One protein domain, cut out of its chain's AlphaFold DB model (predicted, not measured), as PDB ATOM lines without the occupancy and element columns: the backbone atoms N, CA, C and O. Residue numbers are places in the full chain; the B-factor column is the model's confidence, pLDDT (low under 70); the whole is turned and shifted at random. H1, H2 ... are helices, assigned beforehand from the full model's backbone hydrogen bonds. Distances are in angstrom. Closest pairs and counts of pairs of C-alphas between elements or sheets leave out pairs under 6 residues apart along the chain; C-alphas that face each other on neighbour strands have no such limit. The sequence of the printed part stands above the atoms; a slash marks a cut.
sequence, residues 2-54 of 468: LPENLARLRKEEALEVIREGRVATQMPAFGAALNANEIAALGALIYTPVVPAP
ATOM      1  N   LEU A   2     218.236 147.442 234.022       71.06
ATOM      2  CA  LEU A   2     218.705 148.680 233.395       71.06
ATOM      3  C   LEU A   2     218.878 148.471 231.881       71.06
ATOM      4  O   LEU A   2     219.388 147.403 231.514       71.06
ATOM      5  N   PRO A   3     218.484 149.427 231.019       71.56
ATOM      6  CA  PRO A   3     218.553 149.279 229.562       71.56
ATOM      7  C   PRO A   3     219.944 148.921 229.031       71.56
ATOM      8  O   PRO A   3     220.064 148.174 228.062       71.56
ATOM      9  N   GLU A   4     221.009 149.379 229.688       69.81
ATOM     10  CA  GLU A   4     222.398 149.130 229.289       69.81
ATOM     11  C   GLU A   4     222.739 147.632 229.337       69.81
ATOM     12  O   GLU A   4     223.489 147.126 228.503       69.81
ATOM     13  N   ASN A   5     222.106 146.875 230.244       70.88
ATOM     14  CA  ASN A   5     222.253 145.417 230.308       70.88
ATOM     15  C   ASN A   5     221.644 144.692 229.099       70.88
ATOM     16  O   ASN A   5     221.961 143.519 228.866       70.88
ATOM     17  N   LEU A   6     220.767 145.376 228.358       74.06
ATOM     18  CA  LEU A   6     220.070 144.893 227.170       74.06
ATOM     19  C   LEU A   6     220.702 145.410 225.873       74.06
ATOM     20  O   LEU A   6     220.154 145.149 224.810       74.06
ATOM     21  N   ALA A   7     221.859 146.083 225.917       71.25
ATOM     22  CA  ALA A   7     222.484 146.674 224.727       71.25
ATOM     23  C   ALA A   7     222.737 145.671 223.580       71.25
ATOM     24  O   ALA A   7     222.783 146.060 222.418       71.25
ATOM     25  N   ARG A   8     222.879 144.374 223.899       72.44
ATOM     26  CA  ARG A   8     223.051 143.278 222.925       72.44
ATOM     27  C   ARG A   8     221.752 142.539 222.562       72.44
ATOM     28  O   ARG A   8     221.816 141.574 221.812       72.44
ATOM     29  N   LEU A   9     220.609 142.921 223.129       81.62
ATOM     30  CA  LEU A   9     219.296 142.340 222.842       81.62
ATOM     31  C   LEU A   9     218.482 143.374 222.068       81.62
ATOM     32  O   LEU A   9     218.243 144.475 222.573       81.62
ATOM     33  N   ARG A  10     218.061 143.052 220.843       86.44
ATOM     34  CA  ARG A  10     217.226 143.976 220.061       86.44
ATOM     35  C   ARG A  10     215.823 144.045 220.665       86.44
ATOM     36  O   ARG A  10     215.353 143.082 221.261       86.44
ATOM     37  N   LYS A  11     215.135 145.179 220.501       88.06
ATOM     38  CA  LYS A  11     213.793 145.377 221.079       88.06
ATOM     39  C   LYS A  11     212.804 144.295 220.637       88.06
ATOM     40  O   LYS A  11     212.083 143.770 221.471       88.06
ATOM     41  N   GLU A  12     212.809 143.936 219.358       90.38
ATOM     42  CA  GLU A  12     211.951 142.877 218.806       90.38
ATOM     43  C   GLU A  12     212.223 141.519 219.467       90.38
ATOM     44  O   GLU A  12     211.293 140.872 219.943       90.38
ATOM     45  N   GLU A  13     213.499 141.149 219.612       89.69
ATOM     46  CA  GLU A  13     213.916 139.930 220.318       89.69
ATOM     47  C   GLU A  13     213.510 139.968 221.800       89.69
ATOM     48  O   GLU A  13     213.162 138.946 222.384       89.69
ATOM     49  N   ALA A  14     213.533 141.141 222.442       91.12
ATOM     50  CA  ALA A  14     213.074 141.283 223.820       91.12
ATOM     51  C   ALA A  14     211.561 141.043 223.953       91.12
ATOM     52  O   ALA A  14     211.136 140.414 224.921       91.12
ATOM     53  N   LEU A  15     210.754 141.498 222.988       94.62
ATOM     54  CA  LEU A  15     209.311 141.232 222.956       94.62
ATOM     55  C   LEU A  15     209.019 139.743 222.747       94.62
ATOM     56  O   LEU A  15     208.135 139.197 223.406       94.62
ATOM     57  N   GLU A  16     209.776 139.086 221.867       94.06
ATOM     58  CA  GLU A  16     209.714 137.634 221.671       94.06
ATOM     59  C   GLU A  16     210.064 136.895 222.967       94.06
ATOM     60  O   GLU A  16     209.286 136.064 223.424       94.06
ATOM     61  N   VAL A  17     211.148 137.284 223.648       93.19
ATOM     62  CA  VAL A  17     211.537 136.705 224.946       93.19
ATOM     63  C   VAL A  17     210.471 136.917 226.024       93.19
ATOM     64  O   VAL A  17     210.224 136.009 226.815       93.19
ATOM     65  N   ILE A  18     209.828 138.086 226.090       93.94
ATOM     66  CA  ILE A  18     208.717 138.322 227.027       93.94
ATOM     67  C   ILE A  18     207.557 137.372 226.707       93.94
ATOM     68  O   ILE A  18     206.980 136.762 227.607       93.94
ATOM     69  N   ARG A  19     207.217 137.224 225.424       95.25
ATOM     70  CA  ARG A  19     206.080 136.416 224.980       95.25
ATOM     71  C   ARG A  19     206.321 134.920 225.171       95.25
ATOM     72  O   ARG A  19     205.452 134.236 225.704       95.25
ATOM     73  N   GLU A  20     207.478 134.425 224.757       94.25
ATOM     74  CA  GLU A  20     207.763 132.997 224.556       94.25
ATOM     75  C   GLU A  20     208.744 132.422 225.587       94.25
ATOM     76  O   GLU A  20     208.953 131.205 225.665       94.25
ATOM     77  N   GLY A  21     209.307 133.291 226.426       90.62
ATOM     78  CA  GLY A  21     210.364 132.955 227.366       90.62
ATOM     79  C   GLY A  21     211.715 132.848 226.670       90.62
ATOM     80  O   GLY A  21     211.890 133.215 225.508       90.62
ATOM     81  N   ARG A  22     212.716 132.339 227.390       86.38
ATOM     82  CA  ARG A  22     214.055 132.139 226.822       86.38
ATOM     83  C   ARG A  22     214.608 130.768 227.173       86.38
ATOM     84  O   ARG A  22     214.840 130.463 228.343       86.38
ATOM     85  N   VAL A  23     214.879 129.979 226.135       80.81
ATOM     86  CA  VAL A  23     215.534 128.666 226.236       80.81
ATOM     87  C   VAL A  23     216.870 128.791 226.972       80.81
ATOM     88  O   VAL A  23     217.542 129.822 226.871       80.81
ATOM     89  N   ALA A  24     217.255 127.741 227.702       73.88
ATOM     90  CA  ALA A  24     218.475 127.701 228.510       73.88
ATOM     91  C   ALA A  24     218.509 128.757 229.640       73.88
ATOM     92  O   ALA A  24     219.575 129.126 230.131       73.88
ATOM     93  N   THR A  25     217.347 129.262 230.070       77.00
ATOM     94  CA  THR A  25     217.228 130.173 231.217       77.00
ATOM     95  C   THR A  25     215.981 129.869 232.044       77.00
ATOM     96  O   THR A  25     215.120 129.108 231.621       77.00
ATOM     97  N   GLN A  26     215.867 130.520 233.202       74.00
ATOM     98  CA  GLN A  26     214.665 130.483 234.039       74.00
ATOM     99  C   GLN A  26     213.620 131.553 233.658       74.00
ATOM    100  O   GLN A  26     212.700 131.791 234.430       74.00
ATOM    101  N   MET A  27     213.767 132.246 232.519       84.81
ATOM    102  CA  MET A  27     212.808 133.262 232.062       84.81
ATOM    103  C   MET A  27     211.585 132.584 231.416       84.81
ATOM    104  O   MET A  27     211.731 132.039 230.313       84.81
ATOM    105  N   PRO A  28     210.398 132.606 232.057       86.56
ATOM    106  CA  PRO A  28     209.208 131.953 231.527       86.56
ATOM    107  C   PRO A  28     208.558 132.777 230.407       86.56
ATOM    108  O   PRO A  28     208.875 133.948 230.202       86.56
ATOM    109  N   ALA A  29     207.623 132.144 229.703       92.25
ATOM    110  CA  ALA A  29     206.764 132.783 228.715       92.25
ATOM    111  C   ALA A  29     205.609 133.530 229.398       92.25
ATOM    112  O   ALA A  29     204.936 132.956 230.255       92.25
ATOM    113  N   PHE A  30     205.336 134.770 228.985       95.38
ATOM    114  CA  PHE A  30     204.201 135.561 229.481       95.38
ATOM    115  C   PHE A  30     203.095 135.771 228.438       95.38
ATOM    116  O   PHE A  30     202.098 136.420 228.737       95.38
ATOM    117  N   GLY A  31     203.213 135.202 227.233       95.00
ATOM    118  CA  GLY A  31     202.248 135.403 226.143       95.00
ATOM    119  C   GLY A  31     200.824 134.909 226.425       95.00
ATOM    120  O   GLY A  31     199.888 135.383 225.794       95.00
ATOM    121  N   ALA A  32     200.644 133.990 227.379       95.06
ATOM    122  CA  ALA A  32     199.320 133.553 227.830       95.06
ATOM    123  C   ALA A  32     198.708 134.474 228.904       95.06
ATOM    124  O   ALA A  32     197.504 134.417 229.139       95.06
ATOM    125  N   ALA A  33     199.529 135.293 229.569       96.50
ATOM    126  CA  ALA A  33     199.121 136.165 230.671       96.50
ATOM    127  C   ALA A  33     199.025 137.645 230.269       96.50
ATOM    128  O   ALA A  33     198.323 138.399 230.932       96.50
ATOM    129  N   LEU A  34     199.733 138.055 229.212       97.38
ATOM    130  CA  LEU A  34     199.802 139.435 228.735       97.38
ATOM    131  C   LEU A  34     199.330 139.528 227.284       97.38
ATOM    132  O   LEU A  34     199.754 138.748 226.428       97.38
ATOM    133  N   ASN A  35     198.501 140.526 226.986       97.00
ATOM    134  CA  ASN A  35     198.101 140.835 225.617       97.00
ATOM    135  C   ASN A  35     199.206 141.599 224.852       97.00
ATOM    136  O   ASN A  35     200.209 142.039 225.416       97.00
ATOM    137  N   ALA A  36     199.027 141.778 223.540       96.25
ATOM    138  CA  ALA A  36     200.037 142.401 222.680       96.25
ATOM    139  C   ALA A  36     200.415 143.835 223.103       96.25
ATOM    140  O   ALA A  36     201.589 144.199 223.034       96.25
ATOM    141  N   ASN A  37     199.448 144.627 223.580       97.25
ATOM    142  CA  ASN A  37     199.691 145.998 224.027       97.25
ATOM    143  C   ASN A  37     200.472 146.024 225.346       97.25
ATOM    144  O   ASN A  37     201.375 146.842 225.505       97.25
ATOM    145  N   GLU A  38     200.177 145.108 226.271       97.62
ATOM    146  CA  GLU A  38     200.909 144.973 227.538       97.62
ATOM    147  C   GLU A  38     202.354 144.519 227.315       97.62
ATOM    148  O   GLU A  38     203.275 145.081 227.906       97.62
ATOM    149  N   ILE A  39     202.577 143.555 226.413       96.88
ATOM    150  CA  ILE A  39     203.927 143.117 226.025       96.88
ATOM    151  C   ILE A  39     204.702 144.278 225.390       96.88
ATOM    152  O   ILE A  39     205.865 144.495 225.732       96.88
ATOM    153  N   ALA A  40     204.066 145.059 224.509       95.94
ATOM    154  CA  ALA A  40     204.680 146.241 223.910       95.94
ATOM    155  C   ALA A  40     205.015 147.316 224.960       95.94
ATOM    156  O   ALA A  40     206.116 147.868 224.938       95.94
ATOM    157  N   ALA A  41     204.112 147.573 225.911       96.12
ATOM    158  CA  ALA A  41     204.332 148.513 227.007       96.12
ATOM    159  C   ALA A  41     205.481 148.064 227.925       96.12
ATOM    160  O   ALA A  41     206.347 148.869 228.265       96.12
ATOM    161  N   LEU A  42     205.545 146.774 228.269       94.75
ATOM    162  CA  LEU A  42     206.644 146.206 229.051       94.75
ATOM    163  C   LEU A  42     207.972 146.289 228.289       94.75
ATOM    164  O   LEU A  42     208.994 146.661 228.865       94.75
ATOM    165  N   GLY A  43     207.950 146.003 226.988       93.06
ATOM    166  CA  GLY A  43     209.089 146.202 226.102       93.06
ATOM    167  C   GLY A  43     209.567 147.653 226.093       93.06
ATOM    168  O   GLY A  43     210.757 147.901 226.230       93.06
ATOM    169  N   ALA A  44     208.670 148.636 226.012       92.75
ATOM    170  CA  ALA A  44     209.050 150.046 226.109       92.75
ATOM    171  C   ALA A  44     209.649 150.390 227.487       92.75
ATOM    172  O   ALA A  44     210.681 151.063 227.571       92.75
ATOM    173  N   LEU A  45     209.049 149.869 228.562       92.44
ATOM    174  CA  LEU A  45     209.480 150.111 229.936       92.44
ATOM    175  C   LEU A  45     210.917 149.631 230.188       92.44
ATOM    176  O   LEU A  45     211.720 150.389 230.725       92.44
ATOM    177  N   ILE A  46     211.283 148.412 229.774       91.00
ATOM    178  CA  ILE A  46     212.622 147.854 230.059       91.00
ATOM    179  C   ILE A  46     213.766 148.553 229.306       91.00
ATOM    180  O   ILE A  46     214.923 148.388 229.688       91.00
ATOM    181  N   TYR A  47     213.456 149.333 228.264       89.19
ATOM    182  CA  TYR A  47     214.417 150.182 227.548       89.19
ATOM    183  C   TYR A  47     214.341 151.658 227.961       89.19
ATOM    184  O   TYR A  47     215.056 152.480 227.388       89.19
ATOM    185  N   THR A  48     213.499 152.017 228.934       90.50
ATOM    186  CA  THR A  48     213.425 153.388 229.452       90.50
ATOM    187  C   THR A  48     214.664 153.681 230.310       90.50
ATOM    188  O   THR A  48     214.893 152.962 231.287       90.50
ATOM    189  N   PRO A  49     215.479 154.704 229.978       86.56
ATOM    190  CA  PRO A  49     216.644 155.072 230.778       86.56
ATOM    191  C   PRO A  49     216.253 155.434 232.209       86.56
ATOM    192  O   PRO A  49     215.310 156.193 232.432       86.56
ATOM    193  N   VAL A  50     217.005 154.926 233.183       86.25
ATOM    194  CA  VAL A  50     216.858 155.329 234.586       86.25
ATOM    195  C   VAL A  50     217.854 156.451 234.850       86.25
ATOM    196  O   VAL A  50     219.061 156.224 234.794       86.25
ATOM    197  N   VAL A  51     217.355 157.665 235.106       86.75
ATOM    198  CA  VAL A  51     218.186 158.860 235.313       86.75
ATOM    199  C   VAL A  51     217.884 159.490 236.682       86.75
ATOM    200  O   VAL A  51     216.736 159.859 236.924       86.75
ATOM    201  N   PRO A  52     218.893 159.655 237.560       84.88
ATOM    202  CA  PRO A  52     220.263 159.157 237.410       84.88
ATOM    203  C   PRO A  52     220.317 157.623 237.486       84.88
ATOM    204  O   PRO A  52     219.491 156.997 238.148       84.88
ATOM    205  N   ALA A  53     221.311 157.018 236.828       83.81
ATOM    206  CA  ALA A  53     221.530 155.578 236.931       83.81
ATOM    207  C   ALA A  53     221.712 155.181 238.410       83.81
ATOM    208  O   ALA A  53     222.419 155.895 239.132       83.81
ATOM    209  N   PRO A  54     221.115 154.067 238.878       89.00
ATOM    210  CA  PRO A  54     221.290 153.614 240.251       89.00
ATOM    211  C   PRO A  54     222.767 153.394 240.570       89.00
ATOM    212  O   PRO A  54     223.482 152.721 239.826       89.00
TER     213      PRO A  54
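What this domain is: This is residues 2 to 54 of the 468 residues of the protein "Cytochrome Cbb3" of Azoarcus sp. PA01 (UniProt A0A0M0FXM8). Two helices, H2 and H3, pack on each other at a steep tilt, and a long loop of residues 21 to 35 runs from the end of H2 round to the start of H3. The short helix H1 lies near the far end of H3, where a tail of residues 47 to 54 leads away from that helix. The printed part has 53 residues, with three named helices in the order H1, H2, H3 and no named strand. The class is all helix, though under half of the residues, 25 of 53, are in named elements. The whole is only just compact, close to loose, with a radius of gyration of the C-alphas of 11.6 A and spans of 34 by 26 by 17 A.

Where its parts are: H1 is residues 3 to 6, beginning at C-alpha 3 at (218.553, 149.279, 229.562). H2 is residues 11 to 20, 14.2 A from first to last C-alpha, beginning at C-alpha 11 at (213.793, 145.377, 221.079). H3 is residues 36 to 46, 15.6 A long by the same measure, ending at C-alpha 46 at (212.622, 147.854, 230.059).

How they stand to each other: H1 and H2 are apart. H1 and H3 are close but not clearly touching; their closest C-alphas, those of Pro 3 and Ile 46, are 6.1 A apart. H2 and H3 touch, and their closest C-alphas, those of Leu 15 and Gly 43, are 5.9 A apart. They run opposite ways at a steep tilt of 57 degrees. In H2 and H3 every O i to N i+4 pair is within hydrogen-bond range; H1, with 4 residues, is too short for such a pair.

The domain as a whole: The C-alphas farthest apart, those of Ala 32 and Pro 52, are 34.4 A apart. The printed part has no cut. The link from H1 to H2 is tight, and that from H2 to H3, of 15 residues, is long. The mean pLDDT of the printed part is 87.9, and Glu 4 is under 70.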